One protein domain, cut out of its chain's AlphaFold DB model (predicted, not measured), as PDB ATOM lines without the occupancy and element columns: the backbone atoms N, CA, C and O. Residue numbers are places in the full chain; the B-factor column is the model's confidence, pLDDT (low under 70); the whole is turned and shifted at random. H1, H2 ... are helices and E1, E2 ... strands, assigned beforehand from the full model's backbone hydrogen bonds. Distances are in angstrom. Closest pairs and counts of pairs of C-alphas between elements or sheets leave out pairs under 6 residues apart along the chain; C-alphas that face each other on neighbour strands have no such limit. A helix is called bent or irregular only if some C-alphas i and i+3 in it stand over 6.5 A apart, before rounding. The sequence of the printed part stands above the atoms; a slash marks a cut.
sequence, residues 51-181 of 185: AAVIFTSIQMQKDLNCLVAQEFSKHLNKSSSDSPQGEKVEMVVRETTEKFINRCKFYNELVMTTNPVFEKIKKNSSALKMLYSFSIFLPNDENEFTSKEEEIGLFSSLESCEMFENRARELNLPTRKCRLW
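Overview. This is residues 51 to 181 of the 185 residues of an uncharacterized protein of Candidatus Moranbacteria bacterium (UniProt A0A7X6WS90). A long helical hairpin, H1 and H2a, makes the longest axis, and at its open end, by residues 51 to 61 of H1 and 107 to 113 of H2a, it meets a small, strongly twisted sheet of three strands, with H4 over one face of the sheet. Past its bend, H2 goes on as the short arm H2b, and H3 follows at its end. The printed part has 131 residues, in the order H1 H2 H3 E1 E2 H4 E3; the sheet, E2 E1 E3, is antiparallel and the class mixed. The whole is loose, with a radius of gyration of the C-alphas of 17.6 A, and elongated, spanning 62 by 32 by 26 A.

Along the chain. E1 is residues 131 to 140, 27.1 A; E2, 143 to 155, 30.9 A, bends by 68 degrees at residue 146; E3, 175 to 181, ends at C-alpha 181 (187.825, 172.560, 168.529). H4 is residues 158 to 170. H1, residues 51 to 76, 37.6 A, begins at C-alpha 51 (180.857, 169.713, 161.851). H2, residues 84 to 123, was assigned as one helix by its hydrogen bonds but is bent, C-alphas 113 and 116 being 6.8 A apart: H2a is 84 to 113, 44.0 A, and H2b 116 to 123. H3 is 125 to 128.

Arrangement. E1 and E2, a hairpin, have N 136 and O 150 at 2.8 A; E1 and E3 have N 133 and O 179 at 3.0 A, both within hydrogen-bond range. E2, H4, E3 form a split strand-helix-strand unit, E1 between its strands, with a right-handed crossover. The sheet is one of two layers, H2a and H4 on one face the other. H4, at a height over the sheet of 8.3 A, runs along E1 at 1 degrees on the local plane. H2, the hub, touches three helices. H1 and H2a touch, C-alphas 66 and 104 closest at 4.7 A, at a shallow tilt of 32 degrees, opposite ways. H2a, by residues 106 to 110 alone, only just touches H4, with 3 pairs of C-alphas within 8 A, Leu 110 and Phe 164 closest at 7.4 A. H1 only grazes the sheet with residues 51 to 61, H2b with 116 to 118. H2b and H3 touch only at the corner, C-alphas 121 and 127 closest at 5.3 A. Every O i to N i+4 pair is within hydrogen-bond range in H1, H2b and H4; in H2a 25 of 26 are, and H3 is too short for one.

Size, cuts and confidence. The C-alphas of Ser 83 and Ser 126, the two farthest apart, are 61.9 A apart. The printed part has no cut and no long link. Mean pLDDT of the printed part is 89.2; residues 77 to 82 and 84 are under 70.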
ATOM      1  N   ALA A  51     182.000 169.045 161.227       93.06
ATOM      2  CA  ALA A  51     180.857 169.713 161.851       93.06
ATOM      3  C   ALA A  51     179.519 169.092 161.419       93.06
ATOM      4  O   ALA A  51     178.604 168.999 162.234       93.06
ATOM      5  N   ALA A  52     179.404 168.634 160.168       93.12
ATOM      6  CA  ALA A  52     178.219 167.929 159.686       93.12
ATOM      7  C   ALA A  52     177.987 166.616 160.446       93.12
ATOM      8  O   ALA A  52     176.865 166.350 160.871       93.12
ATOM      9  N   VAL A  53     179.047 165.830 160.675       92.88
ATOM     10  CA  VAL A  53     178.981 164.591 161.467       92.88
ATOM     11  C   VAL A  53     178.548 164.880 162.903       92.88
ATOM     12  O   VAL A  53     177.620 164.233 163.384       92.88
ATOM     13  N   ILE A  54     179.148 165.879 163.561       94.25
ATOM     14  CA  ILE A  54     178.769 166.273 164.927       94.25
ATOM     15  C   ILE A  54     177.297 166.705 164.965       94.25
ATOM     16  O   ILE A  54     176.532 166.229 165.801       94.25
ATOM     17  N   PHE A  55     176.863 167.565 164.039       94.75
ATOM     18  CA  PHE A  55     175.475 168.022 163.966       94.75
ATOM     19  C   PHE A  55     174.495 166.857 163.804       94.75
ATOM     20  O   PHE A  55     173.528 166.744 164.559       94.75
ATOM     21  N   THR A  56     174.749 165.973 162.838       93.44
ATOM     22  CA  THR A  56     173.893 164.815 162.572       93.44
ATOM     23  C   THR A  56     173.874 163.843 163.752       93.44
ATOM     24  O   THR A  56     172.800 163.351 164.093       93.44
ATOM     25  N   SER A  57     175.014 163.609 164.409       92.38
ATOM     26  CA  SER A  57     175.091 162.780 165.615       92.38
ATOM     27  C   SER A  57     174.180 163.314 166.723       92.38
ATOM     28  O   SER A  57     173.324 162.585 167.225       92.38
ATOM     29  N   ILE A  58     174.279 164.606 167.056       94.50
ATOM     30  CA  ILE A  58     173.469 165.200 168.129       94.50
ATOM     31  C   ILE A  58     171.973 165.083 167.808       94.50
ATOM     32  O   ILE A  58     171.180 164.739 168.686       94.50
ATOM     33  N   GLN A  59     171.576 165.334 166.554       94.25
ATOM     34  CA  GLN A  59     170.179 165.194 166.132       94.25
ATOM     35  C   GLN A  59     169.693 163.748 166.249       94.25
ATOM     36  O   GLN A  59     168.608 163.504 166.777       94.25
ATOM     37  N   MET A  60     170.512 162.785 165.825       92.38
ATOM     38  CA  MET A  60     170.196 161.364 165.935       92.38
ATOM     39  C   MET A  60     170.040 160.936 167.397       92.38
ATOM     40  O   MET A  60     169.075 160.251 167.735       92.38
ATOM     41  N   GLN A  61     170.943 161.367 168.277       92.88
ATOM     42  CA  GLN A  61     170.864 161.070 169.706       92.88
ATOM     43  C   GLN A  61     169.624 161.698 170.347       92.88
ATOM     44  O   GLN A  61     168.946 161.040 171.140       92.88
ATOM     45  N   LYS A  62     169.276 162.934 169.976       94.75
ATOM     46  CA  LYS A  62     168.025 163.579 170.393       94.75
ATOM     47  C   LYS A  62     166.819 162.736 169.985       94.75
ATOM     48  O   LYS A  62     166.012 162.377 170.837       94.75
ATOM     49  N   ASP A  63     166.706 162.405 168.702       93.75
ATOM     50  CA  ASP A  63     165.564 161.662 168.165       93.75
ATOM     51  C   ASP A  63     165.440 160.280 168.808       93.75
ATOM     52  O   ASP A  63     164.354 159.913 169.258       93.75
ATOM     53  N   LEU A  64     166.549 159.548 168.935       92.62
ATOM     54  CA  LEU A  64     166.567 158.220 169.540       92.62
ATOM     55  C   LEU A  64     166.159 158.265 171.016       92.62
ATOM     56  O   LEU A  64     165.232 157.563 171.417       92.62
ATOM     57  N   ASN A  65     166.811 159.100 171.830       94.38
ATOM     58  CA  ASN A  65     166.515 159.157 173.262       94.38
ATOM     59  C   ASN A  65     165.077 159.631 173.518       94.38
ATOM     60  O   ASN A  65     164.419 159.113 174.418       94.38
ATOM     61  N   CYS A  66     164.563 160.568 172.718       95.31
ATOM     62  CA  CYS A  66     163.190 161.047 172.854       95.31
ATOM     63  C   CYS A  66     162.145 160.031 172.382       95.31
ATOM     64  O   CYS A  66     161.127 159.865 173.055       95.31
ATOM     65  N   LEU A  67     162.395 159.318 171.280       93.94
ATOM     66  CA  LEU A  67     161.512 158.251 170.804       93.94
ATOM     67  C   LEU A  67     161.398 157.139 171.850       93.94
ATOM     68  O   LEU A  67     160.296 156.714 172.193       93.94
ATOM     69  N   VAL A  68     162.538 156.702 172.390       92.31
ATOM     70  CA  VAL A  68     162.584 155.663 173.418       92.31
ATOM     71  C   VAL A  68     161.881 156.143 174.691       92.31
ATOM     72  O   VAL A  68     161.005 155.444 175.194       92.31
ATOM     73  N   ALA A  69     162.168 157.358 175.171       91.88
ATOM     74  CA  ALA A  69     161.485 157.933 176.333       91.88
ATOM     75  C   ALA A  69     159.959 157.941 176.165       91.88
ATOM     76  O   ALA A  69     159.224 157.556 177.079       91.88
ATOM     77  N   GLN A  70     159.478 158.354 174.990       92.06
ATOM     78  CA  GLN A  70     158.055 158.399 174.681       92.06
ATOM     79  C   GLN A  70     157.438 157.000 174.680       92.06
ATOM     80  O   GLN A  70     156.349 156.816 175.223       92.06
ATOM     81  N   GLU A  71     158.107 156.022 174.074       89.31
ATOM     82  CA  GLU A  71     157.573 154.669 173.965       89.31
ATOM     83  C   GLU A  71     157.493 153.988 175.331       89.31
ATOM     84  O   GLU A  71     156.424 153.521 175.721       89.31
ATOM     85  N   PHE A  72     158.566 154.038 176.119       87.19
ATOM     86  CA  PHE A  72     158.581 153.475 177.469       87.19
ATOM     87  C   PHE A  72     157.562 154.143 178.411       87.19
ATOM     88  O   PHE A  72     156.880 153.454 179.171       87.19
ATOM     89  N   SER A  73     157.364 155.461 178.297       85.56
ATOM     90  CA  SER A  73     156.360 156.180 179.099       85.56
ATOM     91  C   SER A  73     154.926 155.701 178.831       85.56
ATOM     92  O   SER A  73     154.099 155.677 179.742       85.56
ATOM     93  N   LYS A  74     154.607 155.280 177.597       85.31
ATOM     94  CA  LYS A  74     153.278 154.722 177.275       85.31
ATOM     95  C   LYS A  74     153.035 153.376 177.956       85.31
ATOM     96  O   LYS A  74     151.888 153.085 178.290       85.31
ATOM     97  N   HIS A  75     154.080 152.562 178.117       75.62
ATOM     98  CA  HIS A  75     153.987 151.241 178.747       75.62
ATOM     99  C   HIS A  75     153.831 151.347 180.265       75.62
ATOM    100  O   HIS A  75     153.015 150.625 180.832       75.62
ATOM    101  N   LEU A  76     154.512 152.303 180.910       76.50
ATOM    102  CA  LEU A  76     154.352 152.560 182.350       76.50
ATOM    103  C   LEU A  76     152.921 152.964 182.722       76.50
ATOM    104  O   LEU A  76     152.358 152.425 183.665       76.50
ATOM    105  N   ASN A  77     152.284 153.834 181.935       68.62
ATOM    106  CA  ASN A  77     150.918 154.293 182.215       68.62
ATOM    107  C   ASN A  77     149.838 153.199 182.065       68.62
ATOM    108  O   ASN A  77     148.675 153.447 182.374       68.62
ATOM    109  N   LYS A  78     150.193 152.014 181.551       66.75
ATOM    110  CA  LYS A  78     149.279 150.881 181.332       66.75
ATOM    111  C   LYS A  78     149.530 149.699 182.269       66.75
ATOM    112  O   LYS A  78     148.730 148.768 182.273       66.75
ATOM    113  N   SER A  79     150.631 149.707 183.015       60.59
ATOM    114  CA  SER A  79     151.057 148.596 183.861       60.59
ATOM    115  C   SER A  79     150.607 148.823 185.302       60.59
ATOM    116  O   SER A  79     151.094 149.738 185.952       60.59
ATOM    117  N   SER A  80     149.717 147.970 185.816       58.34
ATOM    118  CA  SER A  80     149.509 147.779 187.257       58.34
ATOM    119  C   SER A  80     149.963 146.368 187.614       58.34
ATOM    120  O   SER A  80     149.362 145.387 187.168       58.34
ATOM    121  N   SER A  81     151.056 146.246 188.359       61.91
ATOM    122  CA  SER A  81     151.585 144.951 188.774       61.91
ATOM    123  C   SER A  81     151.057 144.552 190.159       61.91
ATOM    124  O   SER A  81     151.528 145.069 191.167       61.91
ATOM    125  N   ASP A  82     150.193 143.536 190.219       67.75
ATOM    126  CA  ASP A  82     149.695 142.955 191.483       67.75
ATOM    127  C   ASP A  82     150.603 141.840 192.056       67.75
ATOM    128  O   ASP A  82     150.203 141.100 192.955       67.75
ATOM    129  N   SER A  83     151.829 141.664 191.536       70.69
ATOM    130  CA  SER A  83     152.750 140.609 191.991       70.69
ATOM    131  C   SER A  83     154.140 141.141 192.378       70.69
ATOM    132  O   SER A  83     154.638 142.060 191.726       70.69
ATOM    133  N   PRO A  84     154.843 140.508 193.342       69.31
ATOM    134  CA  PRO A  84     156.200 140.917 193.738       69.31
ATOM    135  C   PRO A  84     157.233 140.861 192.599       69.31
ATOM    136  O   PRO A  84     158.237 141.570 192.612       69.31
ATOM    137  N   GLN A  85     157.014 139.992 191.607       70.69
ATOM    138  CA  GLN A  85     157.883 139.885 190.434       70.69
ATOM    139  C   GLN A  85     157.613 141.022 189.439       70.69
ATOM    140  O   GLN A  85     158.551 141.542 188.835       70.69
ATOM    141  N   GLY A  86     156.349 141.425 189.288       73.06
ATOM    142  CA  GLY A  86     155.981 142.558 188.449       73.06
ATOM    143  C   GLY A  86     156.437 143.895 189.044       73.06
ATOM    144  O   GLY A  86     156.868 144.752 188.285       73.06
ATOM    145  N   GLU A  87     156.486 144.032 190.375       77.44
ATOM    146  CA  GLU A  87     156.998 145.235 191.053       77.44
ATOM    147  C   GLU A  87     158.486 145.471 190.735       77.44
ATOM    148  O   GLU A  87     158.912 146.590 190.449       77.44
ATOM    149  N   LYS A  88     159.288 144.398 190.695       78.81
ATOM    150  CA  LYS A  88     160.706 144.474 190.298       78.81
ATOM    151  C   LYS A  88     160.882 144.885 188.840       78.81
ATOM    152  O   LYS A  88     161.766 145.681 188.530       78.81
ATOM    153  N   VAL A  89     160.067 144.332 187.943       80.25
ATOM    154  CA  VAL A  89     160.111 144.684 186.517       80.25
ATOM    155  C   VAL A  89     159.685 146.138 186.328       80.25
ATOM    156  O   VAL A  89     160.357 146.876 185.614       80.25
ATOM    157  N   GLU A  90     158.633 146.577 187.016       82.81
ATOM    158  CA  GLU A  90     158.150 147.958 186.985       82.81
ATOM    159  C   GLU A  90     159.220 148.946 187.462       82.81
ATOM    160  O   GLU A  90     159.449 149.961 186.805       82.81
ATOM    161  N   MET A  91     159.950 148.622 188.534       84.12
ATOM    162  CA  MET A  91     161.062 149.441 189.025       84.12
ATOM    163  C   MET A  91     162.165 149.609 187.969       84.12
ATOM    164  O   MET A  91     162.558 150.737 187.671       84.12
ATOM    165  N   VAL A  92     162.619 148.513 187.348       84.12
ATOM    166  CA  VAL A  92     163.655 148.554 186.298       84.12
ATOM    167  C   VAL A  92     163.175 149.334 185.071       84.12
ATOM    168  O   VAL A  92     163.927 150.134 184.504       84.12
ATOM    169  N   VAL A  93     161.921 149.135 184.659       85.25
ATOM    170  CA  VAL A  93     161.316 149.870 183.541       85.25
ATOM    171  C   VAL A  93     161.224 151.358 183.874       85.25
ATOM    172  O   VAL A  93     161.570 152.184 183.028       85.25
ATOM    173  N   ARG A  94     160.834 151.724 185.099       87.19
ATOM    174  CA  ARG A  94     160.749 153.121 185.544       87.19
ATOM    175  C   ARG A  94     162.113 153.799 185.543       87.19
ATOM    176  O   ARG A  94     162.262 154.830 184.894       87.19
ATOM    177  N   GLU A  95     163.118 153.191 186.168       88.75
ATOM    178  CA  GLU A  95     164.491 153.718 186.174       88.75
ATOM    179  C   GLU A  95     165.048 153.885 184.755       88.75
ATOM    180  O   GLU A  95     165.696 154.882 184.431       88.75
ATOM    181  N   THR A  96     164.781 152.917 183.879       87.69
ATOM    182  CA  THR A  96     165.204 152.982 182.475       87.69
ATOM    183  C   THR A  96     164.492 154.116 181.740       87.69
ATOM    184  O   THR A  96     165.128 154.878 181.012       87.69
ATOM    185  N   THR A  97     163.191 154.281 181.970       89.56
ATOM    186  CA  THR A  97     162.393 155.354 181.363       89.56
ATOM    187  C   THR A  97     162.897 156.727 181.794       89.56
ATOM    188  O   THR A  97     163.106 157.596 180.947       89.56
ATOM    189  N   GLU A  98     163.170 156.922 183.085       92.25
ATOM    190  CA  GLU A  98     163.712 158.175 183.618       92.25
ATOM    191  C   GLU A  98     165.067 158.528 182.991       92.25
ATOM    192  O   GLU A  98     165.287 159.681 182.612       92.25
ATOM    193  N   LYS A  99     165.949 157.538 182.785       93.38
ATOM    194  CA  LYS A  99     167.224 157.742 182.072       93.38
ATOM    195  C   LYS A  99     167.002 158.285 180.661       93.38
ATOM    196  O   LYS A  99     167.647 159.264 180.284       93.38
ATOM    197  N   PHE A 100     166.086 157.697 179.890       94.19
ATOM    198  CA  PHE A 100     165.789 158.171 178.534       94.19
ATOM    199  C   PHE A 100     165.105 159.541 178.525       94.19
ATOM    200  O   PHE A 100     165.443 160.374 177.685       94.19
ATOM    201  N   ILE A 101     164.212 159.829 179.477       95.19
ATOM    202  CA  ILE A 101     163.595 161.156 179.631       95.19
ATOM    203  C   ILE A 101     164.669 162.219 179.870       95.19
ATOM    204  O   ILE A 101     164.679 163.255 179.204       95.19
ATOM    205  N   ASN A 102     165.592 161.966 180.797       96.44
ATOM    206  CA  ASN A 102     166.639 162.923 181.138       96.44
ATOM    207  C   ASN A 102     167.630 163.118 179.982       96.44
ATOM    208  O   ASN A 102     167.981 164.255 179.665       96.44
ATOM    209  N   ARG A 103     168.006 162.043 179.277       95.50
ATOM    210  CA  ARG A 103     168.835 162.140 178.065       95.50
ATOM    211  C   ARG A 103     168.125 162.877 176.928       95.50
ATOM    212  O   ARG A 103     168.742 163.716 176.284       95.50
ATOM    213  N   CYS A 104     166.833 162.632 176.708       97.06
ATOM    214  CA  CYS A 104     166.035 163.374 175.727       97.06
ATOM    215  C   CYS A 104     166.046 164.882 176.020       97.06
ATOM    216  O   CYS A 104     166.301 165.683 175.121       97.06
ATOM    217  N   LYS A 105     165.825 165.285 177.281       97.75
ATOM    218  CA  LYS A 105     165.913 166.696 177.702       97.75
ATOM    219  C   LYS A 105     167.298 167.280 177.426       97.75
ATOM    220  O   LYS A 105     167.397 168.313 176.773       97.75
ATOM    221  N   PHE A 106     168.351 166.576 177.838       97.50
ATOM    222  CA  PHE A 106     169.733 166.986 177.601       97.50
ATOM    223  C   PHE A 106     170.035 167.220 176.115       97.50
ATOM    224  O   PHE A 106     170.546 168.278 175.758       97.50
ATOM    225  N   TYR A 107     169.681 166.277 175.237       97.12
ATOM    226  CA  TYR A 107     169.946 166.419 173.804       97.12
ATOM    227  C   TYR A 107     169.075 167.490 173.136       97.12
ATOM    228  O   TYR A 107     169.548 168.161 172.222       97.12
ATOM    229  N   ASN A 108     167.838 167.709 173.597       97.69
ATOM    230  CA  ASN A 108     167.024 168.840 173.136       97.69
ATOM    231  C   ASN A 108     167.706 170.176 173.450       97.69
ATOM    232  O   ASN A 108     167.858 171.015 172.563       97.69
ATOM    233  N   GLU A 109     168.153 170.356 174.692       97.75
ATOM    234  CA  GLU A 109     168.855 171.569 175.118       97.75
ATOM    235  C   GLU A 109     170.177 171.740 174.367       97.75
ATOM    236  O   GLU A 109     170.477 172.830 173.883       97.75
ATOM    237  N   LEU A 110     170.931 170.653 174.184       97.25
ATOM    238  CA  LEU A 110     172.182 170.662 173.436       97.25
ATOM    239  C   LEU A 110     171.971 171.099 171.980       97.25
ATOM    240  O   LEU A 110     172.716 171.946 171.483       97.25
ATOM    241  N   VAL A 111     170.946 170.573 171.297       96.69
ATOM    242  CA  VAL A 111     170.583 171.034 169.948       96.69
ATOM    243  C   VAL A 111     170.224 172.513 169.978       96.69
ATOM    244  O   VAL A 111     170.768 173.273 169.184       96.69
ATOM    245  N   MET A 112     169.365 172.955 170.896       97.06
ATOM    246  CA  MET A 112     168.964 174.363 170.977       97.06
ATOM    247  C   MET A 112     170.155 175.308 171.172       97.06
ATOM    248  O   MET A 112     170.217 176.351 170.521       97.06
ATOM    249  N   THR A 113     171.112 174.943 172.025       96.56
ATOM    250  CA  THR A 113     172.300 175.759 172.297       96.56
ATOM    251  C   THR A 113     173.294 175.758 171.137       96.56
ATOM    252  O   THR A 113     173.882 176.796 170.836       96.56
ATOM    253  N   THR A 114     173.494 174.620 170.474       96.25
ATOM    254  CA  THR A 114     174.531 174.476 169.437       96.25
ATOM    255  C   THR A 114     174.033 174.830 168.035       96.25
ATOM    256  O   THR A 114     174.823 175.246 167.190       96.25
ATOM    257  N   ASN A 115     172.724 174.762 167.769       95.69
ATOM    258  CA  ASN A 115     172.152 175.055 166.452       95.69
ATOM    259  C   ASN A 115     172.536 176.450 165.911       95.69
ATOM    260  O   ASN A 115     172.935 176.536 164.750       95.69
ATOM    261  N   PRO A 116     172.541 177.537 166.711       95.25
ATOM    262  CA  PRO A 116     173.029 178.836 166.248       95.25
ATOM    263  C   PRO A 116     174.495 178.830 165.788       95.25
ATOM    264  O   PRO A 116     174.859 179.627 164.923       95.25
ATOM    265  N   VAL A 117     175.344 177.962 166.348       94.69
ATOM    266  CA  VAL A 117     176.744 177.801 165.922       94.69
ATOM    267  C   VAL A 117     176.789 177.142 164.547       94.69
ATOM    268  O   VAL A 117     177.417 177.678 163.636       94.69
ATOM    269  N   PHE A 118     176.052 176.048 164.351       94.25
ATOM    270  CA  PHE A 118     175.959 175.376 163.053       94.25
ATOM    271  C   PHE A 118     175.374 176.282 161.963       94.25
ATOM    272  O   PHE A 118     175.922 176.359 160.866       94.25
ATOM    273  N   GLU A 119     174.327 177.049 162.266       94.06
ATOM    274  CA  GLU A 119     173.755 178.024 161.328       94.06
ATOM    275  C   GLU A 119     174.741 179.138 160.949       94.06
ATOM    276  O   GLU A 119     174.729 179.624 159.816       94.06
ATOM    277  N   LYS A 120     175.632 179.542 161.863       92.38
ATOM    278  CA  LYS A 120     176.718 180.482 161.542       92.38
ATOM    279  C   LYS A 120     177.762 179.843 160.629       92.38
ATOM    280  O   LYS A 120     178.174 180.498 159.675       92.38
ATOM    281  N   ILE A 121     178.139 178.587 160.879       91.44
ATOM    282  CA  ILE A 121     179.074 177.834 160.029       91.44
ATOM    283  C   ILE A 121     178.540 177.746 158.595       91.44
ATOM    284  O   ILE A 121     179.276 178.060 157.663       91.44
ATOM    285  N   LYS A 122     177.251 177.420 158.419       91.31
ATOM    286  CA  LYS A 122     176.594 177.348 157.099       91.31
ATOM    287  C   LYS A 122     176.687 178.649 156.302       91.31
ATOM    288  O   LYS A 122     176.779 178.626 155.080       91.31
ATOM    289  N   LYS A 123     176.630 179.792 156.989       89.19
ATOM    290  CA  LYS A 123     176.643 181.122 156.363       89.19
ATOM    291  C   LYS A 123     178.051 181.653 156.124       89.19
ATOM    292  O   LYS A 123     178.251 182.455 155.219       89.19
ATOM    293  N   ASN A 124     179.004 181.277 156.971       84.00
ATOM    294  CA  ASN A 124     180.344 181.839 156.965       84.00
ATOM    295  C   ASN A 124     181.355 180.822 157.507       84.00
ATOM    296  O   ASN A 124     181.421 180.586 158.712       84.00
ATOM    297  N   SER A 125     182.220 180.302 156.638       74.62
ATOM    298  CA  SER A 125     183.276 179.356 157.019       74.62
ATOM    299  C   SER A 125     184.266 179.927 158.041       74.62
ATOM    300  O   SER A 125     184.839 179.182 158.832       74.62
ATOM    301  N   SER A 126     184.430 181.254 158.124       71.44
ATOM    302  CA  SER A 126     185.263 181.870 159.167       71.44
ATOM    303  C   SER A 126     184.663 181.773 160.577       71.44
ATOM    304  O   SER A 126     185.385 181.995 161.550       71.44
ATOM    305  N   ALA A 127     183.391 181.373 160.711       73.75
ATOM    306  CA  ALA A 127     182.749 181.077 161.993       73.75
ATOM    307  C   ALA A 127     183.284 179.799 162.666       73.75
ATOM    308  O   ALA A 127     182.936 179.526 163.809       73.75
ATOM    309  N   LEU A 128     184.156 179.042 161.989       76.25
ATOM    310  CA  LEU A 128     184.889 177.908 162.562       76.25
ATOM    311  C   LEU A 128     186.015 178.345 163.520       76.25
ATOM    312  O   LEU A 128     186.652 177.504 164.151       76.25
ATOM    313  N   LYS A 129     186.299 179.651 163.627       75.69
ATOM    314  CA  LYS A 129     187.359 180.172 164.496       75.69
ATOM    315  C   LYS A 129     186.918 180.158 165.962       75.69
ATOM    316  O   LYS A 129     185.941 180.806 166.317       75.69
ATOM    317  N   MET A 130     187.713 179.488 166.802       86.50
ATOM    318  CA  MET A 130     187.554 179.414 168.264       86.50
ATOM    319  C   MET A 130     186.213 178.833 168.727       86.50
ATOM    320  O   MET A 130     185.490 179.440 169.515       86.50
ATOM    321  N   LEU A 131     185.901 177.636 168.240       94.62
ATOM    322  CA  LEU A 131     184.826 176.819 168.793       94.62
ATOM    323  C   LEU A 131     185.376 175.884 169.869       94.62
ATOM    324  O   LEU A 131     186.575 175.620 169.923       94.62
ATOM    325  N   TYR A 132     184.492 175.371 170.708       96.06
ATOM    326  CA  TYR A 132     184.804 174.394 171.741       96.06
ATOM    327  C   TYR A 132     183.937 173.160 171.545       96.06
ATOM    328  O   TYR A 132     182.784 173.272 171.131       96.06
ATOM    329  N   SER A 133     184.488 171.996 171.853       96.31
ATOM    330  CA  SER A 133     183.781 170.718 171.842       96.31
ATOM    331  C   SER A 133     184.168 169.911 173.075       96.31
ATOM    332  O   SER A 133     185.239 170.115 173.658       96.31
ATOM    333  N   PHE A 134     183.310 168.976 173.467       96.19
ATOM    334  CA  PHE A 134     183.670 167.894 174.379       96.19
ATOM    335  C   PHE A 134     183.272 166.566 173.747       96.19
ATOM    336  O   PHE A 134     182.520 166.539 172.775       96.19
ATOM    337  N   SER A 135     183.765 165.463 174.297       95.75
ATOM    338  CA  SER A 135     183.423 164.131 173.801       95.75
ATOM    339  C   SER A 135     182.763 163.304 174.887       95.75
ATOM    340  O   SER A 135     183.091 163.460 176.065       95.75
ATOM    341  N   ILE A 136     181.897 162.378 174.493       94.94
ATOM    342  CA  ILE A 136     181.413 161.293 175.347       94.94
ATOM    343  C   ILE A 136     182.082 159.978 174.948       94.94
ATOM    344  O   ILE A 136     182.496 159.799 173.802       94.94
ATOM    345  N   PHE A 137     182.176 159.050 175.893       92.88
ATOM    346  CA  PHE A 137     182.620 157.686 175.636       92.88
ATOM    347  C   PHE A 137     181.414 156.752 175.614       92.88
ATOM    348  O   PHE A 137     180.691 156.631 176.605       92.88
ATOM    349  N   LEU A 138     181.210 156.094 174.478       88.00
ATOM    350  CA  LEU A 138     180.180 155.083 174.276       88.00
ATOM    351  C   LEU A 138     180.813 153.685 174.243       88.00
ATOM    352  O   LEU A 138     181.978 153.565 173.859       88.00
ATOM    353  N   PRO A 139     180.081 152.624 174.622       84.12
ATOM    354  CA  PRO A 139     180.528 151.252 174.390       84.12
ATOM    355  C   PRO A 139     180.868 151.046 172.912       84.12
ATOM    356  O   PRO A 139     180.156 151.546 172.040       84.12
ATOM    357  N   ASN A 140     181.969 150.353 172.623       81.88
ATOM    358  CA  ASN A 140     182.300 149.977 171.256       81.88
ATOM    359  C   ASN A 140     181.597 148.661 170.899       81.88
ATOM    360  O   ASN A 140     181.851 147.637 171.532       81.88
ATOM    361  N   ASP A 141     180.758 148.688 169.863       77.69
ATOM    362  CA  ASP A 141     180.001 147.519 169.394       77.69
ATOM    363  C   ASP A 141     180.910 146.368 168.923       77.69
ATOM    364  O   ASP A 141     180.515 145.205 168.959       77.69
ATOM    365  N   GLU A 142     182.140 146.673 168.500       81.62
ATOM    366  CA  GLU A 142     183.112 145.674 168.037       81.62
ATOM    367  C   GLU A 142     183.903 145.028 169.182       81.62
ATOM    368  O   GLU A 142     184.437 143.929 169.030       81.62
ATOM    369  N   ASN A 143     184.016 145.713 170.322       78.69
ATOM    370  CA  ASN A 143     184.768 145.229 171.471       78.69
ATOM    371  C   ASN A 143     184.263 145.891 172.756       78.69
ATOM    372  O   ASN A 143     184.596 147.042 173.046       78.69
ATOM    373  N   GLU A 144     183.540 145.107 173.556       74.12
ATOM    374  CA  GLU A 144     182.922 145.511 174.823       74.12
ATOM    375  C   GLU A 144     183.906 146.069 175.867       74.12
ATOM    376  O   GLU A 144     183.503 146.808 176.764       74.12
ATOM    377  N   PHE A 145     185.202 145.770 175.738       76.50
ATOM    378  CA  PHE A 145     186.256 146.281 176.621       76.50
ATOM    379  C   PHE A 145     186.823 147.630 176.175       76.50
ATOM    380  O   PHE A 145     187.688 148.195 176.845       76.50
ATOM    381  N   THR A 146     186.368 148.150 175.037       82.19
ATOM    382  CA  THR A 146     186.819 149.430 174.493       82.19
ATOM    383  C   THR A 146     185.663 150.410 174.400       82.19
ATOM    384  O   THR A 146     184.501 150.036 174.247       82.19
ATOM    385  N   SER A 147     185.985 151.695 174.503       85.12
ATOM    386  CA  SER A 147     185.008 152.760 174.323       85.12
ATOM    387  C   SER A 147     185.315 153.539 173.057       85.12
ATOM    388  O   SER A 147     186.469 153.871 172.783       85.12
ATOM    389  N   LYS A 148     184.268 153.859 172.304       89.25
ATOM    390  CA  LYS A 148     184.331 154.793 171.192       89.25
ATOM    391  C   LYS A 148     184.144 156.204 171.732       89.25
ATOM    392  O   LYS A 148     183.171 156.488 172.426       89.25
ATOM    393  N   GLU A 149     185.086 157.079 171.419       91.25
ATOM    394  CA  GLU A 149     184.943 158.504 171.687       91.25
ATOM    395  C   GLU A 149     184.095 159.142 170.584       91.25
ATOM    396  O   GLU A 149     184.389 158.990 169.397       91.25
ATOM    397  N   GLU A 150     183.053 159.859 170.978       91.88
ATOM    398  CA  GLU A 150     182.200 160.624 170.079       91.88
ATOM    399  C   GLU A 150     182.213 162.086 170.508       91.88
ATOM    400  O   GLU A 150     181.962 162.396 171.671       91.88
ATOM    401  N   GLU A 151     182.527 162.984 169.578       93.94
ATOM    402  CA  GLU A 151     182.515 164.419 169.837       93.94
ATOM    403  C   GLU A 151     181.077 164.954 169.805       93.94
ATOM    404  O   GLU A 151     180.319 164.702 168.868       93.94
ATOM    405  N   ILE A 152     180.697 165.688 170.849       86.88
ATOM    406  CA  ILE A 152     179.327 166.111 171.123       86.88
ATOM    407  C   ILE A 152     179.295 167.634 171.256       86.88
ATOM    408  O   ILE A 152     179.745 168.214 172.242       86.88
ATOM    409  N   GLY A 153     178.691 168.287 170.267       90.94
ATOM    410  CA  GLY A 153     178.421 169.725 170.289       90.94
ATOM    411  C   GLY A 153     179.582 170.599 169.822       90.94
ATOM    412  O   GLY A 153     180.751 170.290 170.028       90.94
ATOM    413  N   LEU A 154     179.223 171.735 169.216       95.56
ATOM    414  CA  LEU A 154     180.127 172.851 168.948       95.56
ATOM    415  C   LEU A 154     179.599 174.096 169.655       95.56
ATOM    416  O   LEU A 154     178.465 174.521 169.425       95.56
ATOM    417  N   PHE A 155     180.433 174.689 170.500       96.31
ATOM    418  CA  PHE A 155     180.092 175.821 171.354       96.31
ATOM    419  C   PHE A 155     180.944 177.033 171.004       96.31
ATOM    420  O   PHE A 155     182.127 176.912 170.699       96.31
ATOM    421  N   SER A 156     180.360 178.226 171.093       93.94
ATOM    422  CA  SER A 156     181.094 179.481 170.892       93.94
ATOM    423  C   SER A 156     181.868 179.951 172.128       93.94
ATOM    424  O   SER A 156     182.592 180.938 172.045       93.94
ATOM    425  N   SER A 157     181.693 179.303 173.282       95.38
ATOM    426  CA  SER A 157     182.404 179.626 174.521       95.38
ATOM    427  C   SER A 157     182.768 178.367 175.304       95.38
ATOM    428  O   SER A 157     182.035 177.376 175.280       95.38
ATOM    429  N   LEU A 158     183.893 178.438 176.023       96.00
ATOM    430  CA  LEU A 158     184.336 177.375 176.923       96.00
ATOM    431  C   LEU A 158     183.314 177.133 178.040       96.00
ATOM    432  O   LEU A 158     182.951 175.994 178.283       96.00
ATOM    433  N   GLU A 159     182.785 178.201 178.639       97.19
ATOM    434  CA  GLU A 159     181.778 178.128 179.707       97.19
ATOM    435  C   GLU A 159     180.541 177.320 179.287       97.19
ATOM    436  O   GLU A 159     180.098 176.424 180.003       97.19
ATOM    437  N   SER A 160     180.001 177.590 178.091       97.06
ATOM    438  CA  SER A 160     178.839 176.846 177.606       97.06
ATOM    439  C   SER A 160     179.188 175.386 177.339       97.06
ATOM    440  O   SER A 160     178.353 174.523 177.597       97.06
ATOM    441  N   CYS A 161     180.392 175.105 176.841       97.81
ATOM    442  CA  CYS A 161     180.863 173.737 176.674       97.81
ATOM    443  C   CYS A 161     180.935 173.018 178.032       97.81
ATOM    444  O   CYS A 161     180.331 171.958 178.192       97.81
ATOM    445  N   GLU A 162     181.613 173.605 179.022       97.88
ATOM    446  CA  GLU A 162     181.832 172.999 180.344       97.88
ATOM    447  C   GLU A 162     180.514 172.768 181.088       97.88
ATOM    448  O   GLU A 162     180.340 171.755 181.767       97.88
ATOM    449  N   MET A 163     179.539 173.664 180.918       97.88
ATOM    450  CA  MET A 163     178.188 173.474 181.438       97.88
ATOM    451  C   MET A 163     177.546 172.188 180.889       97.88
ATOM    452  O   MET A 163     176.980 171.407 181.657       97.88
ATOM    453  N   PHE A 164     177.631 171.940 179.578       97.94
ATOM    454  CA  PHE A 164     177.074 170.724 178.971       97.94
ATOM    455  C   PHE A 164     177.909 169.476 179.274       97.94
ATOM    456  O   PHE A 164     177.333 168.410 179.482       97.94
ATOM    457  N   GLU A 165     179.231 169.600 179.376       97.62
ATOM    458  CA  GLU A 165     180.117 168.530 179.846       97.62
ATOM    459  C   GLU A 165     179.717 168.063 181.254       97.62
ATOM    460  O   GLU A 165     179.589 166.862 181.500       97.62
ATOM    461  N   ASN A 166     179.494 168.999 182.179       97.56
ATOM    462  CA  ASN A 166     179.104 168.684 183.552       97.56
ATOM    463  C   ASN A 166     177.715 168.043 183.611       97.56
ATOM    464  O   ASN A 166     177.546 167.014 184.262       97.56
ATOM    465  N   ARG A 167     176.752 168.561 182.843       97.12
ATOM    466  CA  ARG A 167     175.424 167.941 182.714       97.12
ATOM    467  C   ARG A 167     175.484 166.527 182.139       97.12
ATOM    468  O   ARG A 167     174.769 165.645 182.601       97.12
ATOM    469  N   ALA A 168     176.351 166.271 181.161       96.31
ATOM    470  CA  ALA A 168     176.548 164.921 180.639       96.31
ATOM    471  C   ALA A 168     177.066 163.967 181.736       96.31
ATOM    472  O   ALA A 168     176.570 162.844 181.859       96.31
ATOM    473  N   ARG A 169     177.990 164.426 182.590       95.69
ATOM    474  CA  ARG A 169     178.483 163.648 183.741       95.69
ATOM    475  C   ARG A 169     177.405 163.371 184.783       95.69
ATOM    476  O   ARG A 169     177.343 162.251 185.278       95.69
ATOM    477  N   GLU A 170     176.540 164.339 185.079       96.31
ATOM    478  CA  GLU A 170     175.381 164.148 185.970       96.31
ATOM    479  C   GLU A 170     174.435 163.048 185.455       96.31
ATOM    480  O   GLU A 170     173.799 162.344 186.237       96.31
ATOM    481  N   LEU A 171     174.396 162.836 184.135       94.44
ATOM    482  CA  LEU A 171     173.654 161.756 183.479       94.44
ATOM    483  C   LEU A 171     174.442 160.444 183.344       94.44
ATOM    484  O   LEU A 171     174.001 159.530 182.637       94.44
ATOM    485  N   ASN A 172     175.587 160.327 184.022       93.69
ATOM    486  CA  ASN A 172     176.506 159.191 183.948       93.69
ATOM    487  C   ASN A 172     176.983 158.894 182.518       93.69
ATOM    488  O   ASN A 172     177.160 157.735 182.142       93.69
ATOM    489  N   LEU A 173     177.165 159.933 181.699       92.50
ATOM    490  CA  LEU A 173     177.855 159.826 180.418       92.50
ATOM    491  C   LEU A 173     179.332 160.152 180.668       92.50
ATOM    492  O   LEU A 173     179.641 161.290 181.032       92.50
ATOM    493  N   PRO A 174     180.262 159.190 180.525       93.56
ATOM    494  CA  PRO A 174     181.678 159.477 180.698       93.56
ATOM    495  C   PRO A 174     182.134 160.461 179.621       93.56
ATOM    496  O   PRO A 174     181.812 160.276 178.447       93.56
ATOM    497  N   THR A 175     182.887 161.490 180.007       95.56
ATOM    498  CA  THR A 175     183.283 162.569 179.093       95.56
ATOM    499  C   THR A 175     184.785 162.796 179.047       95.56
ATOM    500  O   THR A 175     185.492 162.647 180.048       95.56
ATOM    501  N   ARG A 176     185.275 163.241 177.889       95.19
ATOM    502  CA  ARG A 176     186.524 164.001 177.792       95.19
ATOM    503  C   ARG A 176     186.207 165.477 178.032       95.19
ATOM    504  O   ARG A 176     185.164 165.950 177.592       95.19
ATOM    505  N   LYS A 177     187.110 166.186 178.716       94.94
ATOM    506  CA  LYS A 177     186.958 167.620 178.997       94.94
ATOM    507  C   LYS A 177     186.806 168.456 177.729       94.94
ATOM    508  O   LYS A 177     187.384 168.119 176.691       94.94
ATOM    509  N   CYS A 178     186.100 169.572 177.867       96.56
ATOM    510  CA  CYS A 178     186.022 170.618 176.871       96.56
ATOM    511  C   CYS A 178     187.405 171.060 176.411       96.56
ATOM    512  O   CYS A 178     188.332 171.256 177.201       96.56
ATOM    513  N   ARG A 179     187.532 171.221 175.101       94.94
ATOM    514  CA  ARG A 179     188.762 171.636 174.435       94.94
ATOM    515  C   ARG A 179     188.444 172.577 173.292       94.94
ATOM    516  O   ARG A 179     187.325 172.593 172.778       94.94
ATOM    517  N   LEU A 180     189.454 173.340 172.885       94.44
ATOM    518  CA  LEU A 180     189.386 174.087 171.640       94.44
ATOM    519  C   LEU A 180     189.168 173.096 170.492       94.44
ATOM    520  O   LEU A 180     189.924 172.136 170.332       94.44
ATOM    521  N   TRP A 181     188.129 173.340 169.708       92.19
ATOM    522  CA  TRP A 181     187.825 172.560 168.529       92.19
ATOM    523  C   TRP A 181     188.735 173.002 167.390       92.19
ATOM    524  O   TRP A 181     188.708 174.157 166.954       92.19
TER     525      TRP A 181